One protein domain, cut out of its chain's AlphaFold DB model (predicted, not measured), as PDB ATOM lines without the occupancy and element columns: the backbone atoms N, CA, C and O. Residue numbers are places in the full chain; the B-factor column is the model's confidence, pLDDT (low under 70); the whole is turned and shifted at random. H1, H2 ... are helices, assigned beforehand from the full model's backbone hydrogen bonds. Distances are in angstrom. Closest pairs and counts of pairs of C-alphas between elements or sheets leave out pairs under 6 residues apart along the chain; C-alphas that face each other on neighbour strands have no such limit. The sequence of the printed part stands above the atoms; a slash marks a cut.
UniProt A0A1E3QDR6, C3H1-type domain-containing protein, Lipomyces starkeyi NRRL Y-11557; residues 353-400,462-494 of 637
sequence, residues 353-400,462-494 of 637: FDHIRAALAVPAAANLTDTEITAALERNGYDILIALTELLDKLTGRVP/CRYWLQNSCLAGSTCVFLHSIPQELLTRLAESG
ATOM      1  N   PHE A 353     219.584 161.386 138.988       87.19
ATOM      2  CA  PHE A 353     219.656 160.002 138.521       87.19
ATOM      3  C   PHE A 353     218.373 159.217 138.813       87.19
ATOM      4  O   PHE A 353     217.915 158.460 137.958       87.19
ATOM      5  N   ASP A 354     217.727 159.454 139.955       86.94
ATOM      6  CA  ASP A 354     216.463 158.794 140.306       86.94
ATOM      7  C   ASP A 354     215.299 159.324 139.466       86.94
ATOM      8  O   ASP A 354     214.453 158.549 139.020       86.94
ATOM      9  N   HIS A 355     215.315 160.620 139.136       84.94
ATOM     10  CA  HIS A 355     214.421 161.186 138.129       84.94
ATOM     11  C   HIS A 355     214.618 160.538 136.751       84.94
ATOM     12  O   HIS A 355     213.630 160.291 136.063       84.94
ATOM     13  N   ILE A 356     215.853 160.217 136.348       86.19
ATOM     14  CA  ILE A 356     216.137 159.515 135.083       86.19
ATOM     15  C   ILE A 356     215.665 158.051 135.139       86.19
ATOM     16  O   ILE A 356     215.013 157.591 134.200       86.19
ATOM     17  N   ARG A 357     215.904 157.332 136.244       86.25
ATOM     18  CA  ARG A 357     215.387 155.964 136.467       86.25
ATOM     19  C   ARG A 357     213.860 155.919 136.407       86.25
ATOM     20  O   ARG A 357     213.299 155.088 135.694       86.25
ATOM     21  N   ALA A 358     213.191 156.842 137.099       82.62
ATOM     22  CA  ALA A 358     211.737 156.978 137.077       82.62
ATOM     23  C   ALA A 358     211.217 157.365 135.681       82.62
ATOM     24  O   ALA A 358     210.229 156.797 135.220       82.62
ATOM     25  N   ALA A 359     211.907 158.272 134.980       80.31
ATOM     26  CA  ALA A 359     211.547 158.720 133.635       80.31
ATOM     27  C   ALA A 359     211.643 157.623 132.565       80.31
ATOM     28  O   ALA A 359     210.902 157.661 131.584       80.31
ATOM     29  N   LEU A 360     212.539 156.647 132.745       79.50
ATOM     30  CA  LEU A 360     212.634 155.483 131.864       79.50
ATOM     31  C   LEU A 360     211.427 154.546 132.023       79.50
ATOM     32  O   LEU A 360     211.007 153.948 131.036       79.50
ATOM     33  N   ALA A 361     210.890 154.394 133.239       69.50
ATOM     34  CA  ALA A 361     209.747 153.536 133.597       69.50
ATOM     35  C   ALA A 361     209.837 152.040 133.182       69.50
ATOM     36  O   ALA A 361     208.902 151.271 133.409       69.50
ATOM     37  N   VAL A 362     210.960 151.592 132.610       74.19
ATOM     38  CA  VAL A 362     211.239 150.184 132.287       74.19
ATOM     39  C   VAL A 362     211.719 149.467 133.557       74.19
ATOM     40  O   VAL A 362     212.627 149.982 134.207       74.19
ATOM     41  N   PRO A 363     211.240 148.254 133.900       62.16
ATOM     42  CA  PRO A 363     211.735 147.516 135.073       62.16
ATOM     43  C   PRO A 363     213.247 147.221 135.024       62.16
ATOM     44  O   PRO A 363     213.888 147.095 136.063       62.16
ATOM     45  N   ALA A 364     213.845 147.173 133.828       64.56
ATOM     46  CA  ALA A 364     215.291 147.062 133.653       64.56
ATOM     47  C   ALA A 364     216.065 148.311 134.128       64.56
ATOM     48  O   ALA A 364     217.197 148.169 134.590       64.56
ATOM     49  N   ALA A 365     215.464 149.509 134.078       68.88
ATOM     50  CA  ALA A 365     216.112 150.776 134.433       68.88
ATOM     51  C   ALA A 365     216.483 150.889 135.922       68.88
ATOM     52  O   ALA A 365     217.359 151.676 136.271       68.88
ATOM     53  N   ALA A 366     215.885 150.069 136.792       70.12
ATOM     54  CA  ALA A 366     216.290 149.957 138.194       70.12
ATOM     55  C   ALA A 366     217.721 149.404 138.371       70.12
ATOM     56  O   ALA A 366     218.340 149.648 139.401       70.12
ATOM     57  N   ASN A 367     218.261 148.696 137.370       74.12
ATOM     58  CA  ASN A 367     219.637 148.182 137.376       74.12
ATOM     59  C   ASN A 367     220.647 149.174 136.771       74.12
ATOM     60  O   ASN A 367     221.836 148.874 136.734       74.12
ATOM     61  N   LEU A 368     220.187 150.322 136.257       82.81
ATOM     62  CA  LEU A 368     221.037 151.289 135.572       82.81
ATOM     63  C   LEU A 368     221.823 152.124 136.594       82.81
ATOM     64  O   LEU A 368     221.242 152.806 137.449       82.81
ATOM     65  N   THR A 369     223.148 152.064 136.511       88.12
ATOM     66  CA  THR A 369     224.058 152.689 137.482       88.12
ATOM     67  C   THR A 369     224.210 154.197 137.256       88.12
ATOM     68  O   THR A 369     224.051 154.697 136.140       88.12
ATOM     69  N   ASP A 370     224.543 154.955 138.310       88.19
ATOM     70  CA  ASP A 370     224.744 156.411 138.194       88.19
ATOM     71  C   ASP A 370     225.902 156.754 137.241       88.19
ATOM     72  O   ASP A 370     225.860 157.767 136.544       88.19
ATOM     73  N   THR A 371     226.912 155.882 137.150       89.75
ATOM     74  CA  THR A 371     228.047 156.016 136.225       89.75
ATOM     75  C   THR A 371     227.629 155.827 134.765       89.75
ATOM     76  O   THR A 371     228.055 156.607 133.915       89.75
ATOM     77  N   GLU A 372     226.755 154.865 134.453       90.06
ATOM     78  CA  GLU A 372     226.192 154.699 133.103       90.06
ATOM     79  C   GLU A 372     225.325 155.891 132.686       90.06
ATOM     80  O   GLU A 372     225.416 156.343 131.539       90.06
ATOM     81  N   ILE A 373     224.516 156.425 133.608       89.00
ATOM     82  CA  ILE A 373     223.683 157.608 133.353       89.00
ATOM     83  C   ILE A 373     224.566 158.846 133.150       89.00
ATOM     84  O   ILE A 373     224.375 159.574 132.175       89.00
ATOM     85  N   THR A 374     225.568 159.057 134.009       90.12
ATOM     86  CA  THR A 374     226.536 160.163 133.889       90.12
ATOM     87  C   THR A 374     227.271 160.096 132.552       90.12
ATOM     88  O   THR A 374     227.220 161.048 131.775       90.12
ATOM     89  N   ALA A 375     227.834 158.936 132.204       89.56
ATOM     90  CA  ALA A 375     228.528 158.740 130.936       89.56
ATOM     91  C   ALA A 375     227.603 158.898 129.713       89.56
ATOM     92  O   ALA A 375     228.078 159.234 128.627       89.56
ATOM     93  N   ALA A 376     226.295 158.638 129.832       88.88
ATOM     94  CA  ALA A 376     225.311 158.923 128.781       88.88
ATOM     95  C   ALA A 376     224.969 160.415 128.673       88.88
ATOM     96  O   ALA A 376     224.852 160.922 127.557       88.88
ATOM     97  N   LEU A 377     224.861 161.137 129.788       89.44
ATOM     98  CA  LEU A 377     224.671 162.588 129.785       89.44
ATOM     99  C   LEU A 377     225.890 163.306 129.189       89.44
ATOM    100  O   LEU A 377     225.727 164.143 128.302       89.44
ATOM    101  N   GLU A 378     227.104 162.943 129.601       89.25
ATOM    102  CA  GLU A 378     228.354 163.563 129.143       89.25
ATOM    103  C   GLU A 378     228.566 163.430 127.636       89.25
ATOM    104  O   GLU A 378     228.728 164.439 126.943       89.25
ATOM    105  N   ARG A 379     228.487 162.203 127.100       87.31
ATOM    106  CA  ARG A 379     228.676 161.939 125.661       87.31
ATOM    107  C   ARG A 379     227.612 162.598 124.781       87.31
ATOM    108  O   ARG A 379     227.879 162.862 123.613       87.31
ATOM    109  N   ASN A 380     226.441 162.908 125.339       85.56
ATOM    110  CA  ASN A 380     225.363 163.629 124.658       85.56
ATOM    111  C   ASN A 380     225.311 165.127 125.032       85.56
ATOM    112  O   ASN A 380     224.308 165.799 124.784       85.56
ATOM    113  N   GLY A 381     226.378 165.680 125.624       83.69
ATOM    114  CA  GLY A 381     226.504 167.114 125.913       83.69
ATOM    115  C   GLY A 381     225.501 167.654 126.941       83.69
ATOM    116  O   GLY A 381     225.281 168.866 126.993       83.69
ATOM    117  N   TYR A 382     224.924 166.772 127.759       86.94
ATOM    118  CA  TYR A 382     223.812 167.000 128.688       86.94
ATOM    119  C   TYR A 382     222.450 167.295 128.015       86.94
ATOM    120  O   TYR A 382     221.544 167.820 128.663       86.94
ATOM    121  N   ASP A 383     222.255 166.907 126.746       86.12
ATOM    122  CA  ASP A 383     220.915 166.823 126.140       86.12
ATOM    123  C   ASP A 383     220.189 165.561 126.647       86.12
ATOM    124  O   ASP A 383     220.442 164.441 126.189       86.12
ATOM    125  N   ILE A 384     219.285 165.757 127.617       86.25
ATOM    126  CA  ILE A 384     218.515 164.687 128.279       86.25
ATOM    127  C   ILE A 384     217.804 163.801 127.254       86.25
ATOM    128  O   ILE A 384     217.747 162.589 127.436       86.25
ATOM    129  N   LEU A 385     217.256 164.381 126.181       85.12
ATOM    130  CA  LEU A 385     216.424 163.640 125.234       85.12
ATOM    131  C   LEU A 385     217.258 162.621 124.455       85.12
ATOM    132  O   LEU A 385     216.839 161.475 124.299       85.12
ATOM    133  N   ILE A 386     218.460 163.011 124.026       86.62
ATOM    134  CA  ILE A 386     219.373 162.116 123.308       86.62
ATOM    135  C   ILE A 386     219.939 161.064 124.276       86.62
ATOM    136  O   ILE A 386     219.879 159.869 123.976       86.62
ATOM    137  N   ALA A 387     220.377 161.482 125.469       88.50
ATOM    138  CA  ALA A 387     220.860 160.568 126.506       88.50
ATOM    139  C   ALA A 387     219.808 159.506 126.884       88.50
ATOM    140  O   ALA A 387     220.131 158.319 126.939       88.50
ATOM    141  N   LEU A 388     218.537 159.891 127.060       87.12
ATOM    142  CA  LEU A 388     217.467 158.945 127.388       87.12
ATOM    143  C   LEU A 388     217.172 157.984 126.226       87.12
ATOM    144  O   LEU A 388     216.941 156.805 126.482       87.12
ATOM    145  N   THR A 389     217.242 158.425 124.959       86.81
ATOM    146  CA  THR A 389     217.121 157.486 123.821       86.81
ATOM    147  C   THR A 389     218.248 156.457 123.777       86.81
ATOM    148  O   THR A 389     217.980 155.296 123.479       86.81
ATOM    149  N   GLU A 390     219.482 156.838 124.111       88.69
ATOM    150  CA  GLU A 390     220.616 155.908 124.143       88.69
ATOM    151  C   GLU A 390     220.489 154.892 125.291       88.69
ATOM    152  O   GLU A 390     220.733 153.698 125.105       88.69
ATOM    153  N   LEU A 391     220.059 155.352 126.469       88.56
ATOM    154  CA  LEU A 391     219.795 154.489 127.622       88.56
ATOM    155  C   LEU A 391     218.631 153.520 127.352       88.56
ATOM    156  O   LEU A 391     218.714 152.352 127.730       88.56
ATOM    157  N   LEU A 392     217.587 153.955 126.638       86.12
ATOM    158  CA  LEU A 392     216.495 153.086 126.180       86.12
ATOM    159  C   LEU A 392     216.962 152.038 125.156       86.12
ATOM    160  O   LEU A 392     216.555 150.882 125.257       86.12
ATOM    161  N   ASP A 393     217.818 152.393 124.193       85.94
ATOM    162  CA  ASP A 393     218.326 151.441 123.186       85.94
ATOM    163  C   ASP A 393     219.186 150.347 123.855       85.94
ATOM    164  O   ASP A 393     218.955 149.153 123.651       85.94
ATOM    165  N   LYS A 394     220.064 150.749 124.791       84.31
ATOM    166  CA  LYS A 394     220.835 149.840 125.661       84.31
ATOM    167  C   LYS A 394     219.941 148.915 126.493       84.31
ATOM    168  O   LYS A 394     220.114 147.698 126.448       84.31
ATOM    169  N   LEU A 395     218.973 149.466 127.230       81.19
ATOM    170  CA  LEU A 395     218.082 148.689 128.108       81.19
ATOM    171  C   LEU A 395     217.104 147.782 127.342       81.19
ATOM    172  O   LEU A 395     216.643 146.786 127.897       81.19
ATOM    173  N   THR A 396     216.791 148.090 126.080       79.81
ATOM    174  CA  THR A 396     215.956 147.229 125.217       79.81
ATOM    175  C   THR A 396     216.752 146.149 124.477       79.81
ATOM    176  O   THR A 396     216.175 145.403 123.686       79.81
ATOM    177  N   GLY A 397     218.059 146.025 124.734       65.44
ATOM    178  CA  GLY A 397     218.906 144.994 124.129       65.44
ATOM    179  C   GLY A 397     219.125 145.177 122.626       65.44
ATOM    180  O   GLY A 397     219.594 144.256 121.953       65.44
ATOM    181  N   ARG A 398     218.804 146.357 122.078       53.47
ATOM    182  CA  ARG A 398     219.221 146.719 120.728       53.47
ATOM    183  C   ARG A 398     220.718 146.976 120.768       53.47
ATOM    184  O   ARG A 398     221.182 147.970 121.313       53.47
ATOM    185  N   VAL A 399     221.478 146.053 120.180       42.12
ATOM    186  CA  VAL A 399     222.877 146.304 119.829       42.12
ATOM    187  C   VAL A 399     222.893 147.575 118.976       42.12
ATOM    188  O   VAL A 399     222.256 147.565 117.915       42.12
ATOM    189  N   PRO A 400     223.591 148.649 119.391       42.06
ATOM    190  CA  PRO A 400     223.698 149.838 118.567       42.06
ATOM    191  C   PRO A 400     224.289 149.430 117.222       42.06
ATOM    192  O   PRO A 400     225.394 148.884 117.168       42.06
ATOM    193  N   CYS A 462     217.748 172.396 134.625       89.88
ATOM    194  CA  CYS A 462     219.024 172.928 135.083       89.88
ATOM    195  C   CYS A 462     220.193 172.003 134.705       89.88
ATOM    196  O   CYS A 462     220.324 170.897 135.232       89.88
ATOM    197  N   ARG A 463     221.107 172.470 133.842       88.81
ATOM    198  CA  ARG A 463     222.296 171.688 133.445       88.81
ATOM    199  C   ARG A 463     223.179 171.308 134.637       88.81
ATOM    200  O   ARG A 463     223.638 170.175 134.707       88.81
ATOM    201  N   TYR A 464     223.372 172.223 135.587       90.62
ATOM    202  CA  TYR A 464     224.169 171.955 136.786       90.62
ATOM    203  C   TYR A 464     223.493 170.949 137.731       90.62
ATOM    204  O   TYR A 464     224.179 170.265 138.481       90.62
ATOM    205  N   TRP A 465     222.164 170.814 137.686       91.25
ATOM    206  CA  TRP A 465     221.438 169.797 138.455       91.25
ATOM    207  C   TRP A 465     221.589 168.410 137.830       91.25
ATOM    208  O   TRP A 465     221.883 167.464 138.547       91.25
ATOM    209  N   LEU A 466     221.537 168.298 136.495       89.44
ATOM    210  CA  LEU A 466     221.895 167.060 135.777       89.44
ATOM    211  C   LEU A 466     223.347 166.614 136.040       89.44
ATOM    212  O   LEU A 466     223.667 165.441 135.901       89.44
ATOM    213  N   GLN A 467     224.218 167.557 136.413       88.62
ATOM    214  CA  GLN A 467     225.611 167.337 136.823       88.62
ATOM    215  C   GLN A 467     225.773 167.076 138.332       88.62
ATOM    216  O   GLN A 467     226.898 167.006 138.817       88.62
ATOM    217  N   ASN A 468     224.672 166.993 139.089       87.56
ATOM    218  CA  ASN A 468     224.647 166.895 140.553       87.56
ATOM    219  C   ASN A 468     225.496 167.978 141.271       87.56
ATOM    220  O   ASN A 468     226.096 167.739 142.314       87.56
ATOM    221  N   SER A 469     225.561 169.177 140.681       89.06
ATOM    222  CA  SER A 469     226.482 170.271 141.036       89.06
ATOM    223  C   SER A 469     225.768 171.632 141.191       89.06
ATOM    224  O   SER A 469     226.398 172.685 141.280       89.06
ATOM    225  N   CYS A 470     224.428 171.663 141.216       92.69
ATOM    226  CA  CYS A 470     223.691 172.923 141.318       92.69
ATOM    227  C   CYS A 470     223.634 173.464 142.755       92.69
ATOM    228  O   CYS A 470     222.790 173.066 143.555       92.69
ATOM    229  N   LEU A 471     224.473 174.464 143.029       92.25
ATOM    230  CA  LEU A 471     224.555 175.168 144.315       92.25
ATOM    231  C   LEU A 471     223.260 175.899 144.736       92.25
ATOM    232  O   LEU A 471     223.119 176.246 145.902       92.25
ATOM    233  N   ALA A 472     222.320 176.147 143.816       89.31
ATOM    234  CA  ALA A 472     221.083 176.880 144.110       89.31
ATOM    235  C   ALA A 472     219.986 176.024 144.778       89.31
ATOM    236  O   ALA A 472     219.015 176.579 145.300       89.31
ATOM    237  N   GLY A 473     220.101 174.689 144.757       86.12
ATOM    238  CA  GLY A 473     219.073 173.796 145.304       86.12
ATOM    239  C   GLY A 473     217.670 174.116 144.762       86.12
ATOM    240  O   GLY A 473     217.507 174.433 143.585       86.12
ATOM    241  N   SER A 474     216.655 174.094 145.627       83.06
ATOM    242  CA  SER A 474     215.264 174.439 145.281       83.06
ATOM    243  C   SER A 474     215.036 175.908 144.882       83.06
ATOM    244  O   SER A 474     213.954 176.235 144.404       83.06
ATOM    245  N   THR A 475     216.031 176.793 145.031       89.75
ATOM    246  CA  THR A 475     215.945 178.213 144.621       89.75
ATOM    247  C   THR A 475     216.423 178.471 143.188       89.75
ATOM    248  O   THR A 475     216.506 179.619 142.750       89.75
ATOM    249  N   CYS A 476     216.750 177.420 142.430       91.19
ATOM    250  CA  CYS A 476     217.214 177.569 141.058       91.19
ATOM    251  C   CYS A 476     216.113 178.091 140.120       91.19
ATOM    252  O   CYS A 476     214.980 177.621 140.135       91.19
ATOM    253  N   VAL A 477     216.476 179.029 139.237       89.56
ATOM    254  CA  VAL A 477     215.577 179.603 138.211       89.56
ATOM    255  C   VAL A 477     215.304 178.610 137.059       89.56
ATOM    256  O   VAL A 477     214.431 178.834 136.225       89.56
ATOM    257  N   PHE A 478     216.049 177.503 137.018       89.44
ATOM    258  CA  PHE A 478     215.904 176.396 136.072       89.44
ATOM    259  C   PHE A 478     215.392 175.142 136.794       89.44
ATOM    260  O   PHE A 478     215.680 174.936 137.972       89.44
ATOM    261  N   LEU A 479     214.697 174.254 136.082       88.50
ATOM    262  CA  LEU A 479     214.024 173.111 136.703       88.50
ATOM    263  C   LEU A 479     214.977 172.055 137.270       88.50
ATOM    264  O   LEU A 479     215.869 171.565 136.579       88.50
ATOM    265  N   HIS A 480     214.715 171.655 138.514       89.44
ATOM    266  CA  HIS A 480     215.321 170.504 139.196       89.44
ATOM    267  C   HIS A 480     214.390 169.279 139.128       89.44
ATOM    268  O   HIS A 480     214.176 168.565 140.100       89.44
ATOM    269  N   SER A 481     213.764 169.088 137.968       84.88
ATOM    270  CA  SER A 481     212.937 167.934 137.621       84.88
ATOM    271  C   SER A 481     212.918 167.786 136.099       84.88
ATOM    272  O   SER A 481     213.222 168.734 135.374       84.88
ATOM    273  N   ILE A 482     212.573 166.599 135.597       86.00
ATOM    274  CA  ILE A 482     212.440 166.351 134.155       86.00
ATOM    275  C   ILE A 482     210.949 166.467 133.788       86.00
ATOM    276  O   ILE A 482     210.156 165.642 134.256       86.00
ATOM    277  N   PRO A 483     210.531 167.460 132.973       78.81
ATOM    278  CA  PRO A 483     209.130 167.636 132.608       78.81
ATOM    279  C   PRO A 483     208.575 166.395 131.908       78.81
ATOM    280  O   PRO A 483     209.141 165.937 130.917       78.81
ATOM    281  N   GLN A 484     207.437 165.882 132.382       71.25
ATOM    282  CA  GLN A 484     206.819 164.656 131.855       71.25
ATOM    283  C   GLN A 484     206.489 164.748 130.352       71.25
ATOM    284  O   GLN A 484     206.567 163.753 129.643       71.25
ATOM    285  N   GLU A 485     206.233 165.952 129.834       73.06
ATOM    286  CA  GLU A 485     206.087 166.223 128.395       73.06
ATOM    287  C   GLU A 485     207.303 165.758 127.567       73.06
ATOM    288  O   GLU A 485     207.149 165.239 126.461       73.06
ATOM    289  N   LEU A 486     208.523 165.872 128.104       70.50
ATOM    290  CA  LEU A 486     209.730 165.379 127.436       70.50
ATOM    291  C   LEU A 486     209.730 163.845 127.324       70.50
ATOM    292  O   LEU A 486     210.144 163.311 126.297       70.50
ATOM    293  N   LEU A 487     209.214 163.143 128.337       71.56
ATOM    294  CA  LEU A 487     209.095 161.680 128.360       71.56
ATOM    295  C   LEU A 487     208.003 161.210 127.391       71.56
ATOM    296  O   LEU A 487     208.243 160.301 126.593       71.56
ATOM    297  N   THR A 488     206.835 161.863 127.397       75.12
ATOM    298  CA  THR A 488     205.730 161.582 126.462       75.12
ATOM    299  C   THR A 488     206.219 161.644 125.017       75.12
ATOM    300  O   THR A 488     206.019 160.705 124.247       75.12
ATOM    301  N   ARG A 489     206.963 162.697 124.660       67.06
ATOM    302  CA  ARG A 489     207.495 162.872 123.300       67.06
ATOM    303  C   ARG A 489     208.570 161.850 122.923       67.06
ATOM    304  O   ARG A 489     208.709 161.540 121.739       67.06
ATOM    305  N   LEU A 490     209.295 161.281 123.887       65.38
ATOM    306  CA  LEU A 490     210.203 160.153 123.648       65.38
ATOM    307  C   LEU A 490     209.434 158.845 123.400       65.38
ATOM    308  O   LEU A 490     209.736 158.136 122.436       65.38
ATOM    309  N   ALA A 491     208.398 158.568 124.196       62.78
ATOM    310  CA  ALA A 491     207.516 157.416 124.001       62.78
ATOM    311  C   ALA A 491     206.775 157.468 122.647       62.78
ATOM    312  O   ALA A 491     206.640 156.451 121.963       62.78
ATOM    313  N   GLU A 492     206.347 158.656 122.213       61.56
ATOM    314  CA  GLU A 492     205.730 158.866 120.898       61.56
ATOM    315  C   GLU A 492     206.736 158.764 119.742       61.56
ATOM    316  O   GLU A 492     206.431 158.139 118.724       61.56
ATOM    317  N   SER A 493     207.957 159.290 119.903       48.03
ATOM    318  CA  SER A 493     209.041 159.179 118.910       48.03
ATOM    319  C   SER A 493     209.378 157.716 118.574       48.03
ATOM    320  O   SER A 493     209.564 157.362 117.404       48.03
ATOM    321  N   GLY A 494     209.355 156.825 119.574       48.72
ATOM    322  CA  GLY A 494     209.525 155.380 119.373       48.72
ATOM    323  C   GLY A 494     208.448 154.741 118.482       48.72
ATOM    324  O   GLY A 494     208.724 153.778 117.760       48.72
TER     325      GLY A 494
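This is residues 353 to 400 and 462 to 494 of the 637 residues of the protein "C3H1-type domain-containing protein" of Lipomyces starkeyi NRRL Y-11557 (UniProt A0A1E3QDR6). Four crossed helices, H1, H3, H4 and H6, cluster with H4 between H3 and H6; short H5 and the loop of residues 467 to 483 make one end of the long axis. The printed part has 81 residues with six named helices, H1 to H6, and no named strand: all helix. It is compact, radius of gyration of the C-alphas 12.7 A, spanning 39 by 25 by 22 A.

Find C-alpha 353 at (219.656, 160.002, 138.521); H1 runs from there to 360. Next come H2, residues 363 to 367, H3, 370 to 379, and H4, 384 to 395, 16.0 A long. Past the cut, find H5, 463 to 466, and H6, 484 to 494, ending at (209.525, 155.380, 119.373).

H4 touches H3, closest C-alphas 387 and 376, 5.3 A, at a steep tilt of 55 degrees, opposite ways. H1 only just touches H3, H4 and H6, with 3 pairs of C-alphas within 8 A each. H2 and H5 touch no helix. Every O i to N i+4 pair is within hydrogen-bond range in H1, H3, H4 and H6; H2 has 0 of 1, and 1 of 2 for i+3.

C-alphas 399 and 475 are farthest apart, 41.0 A. Across the cut, C-alphas 400 and 462 are 28.8 A apart. H5 to H6 is a long link. Find pLDDT under 70 at 361, 363 to 365, 397 to 400 and 489 to 494.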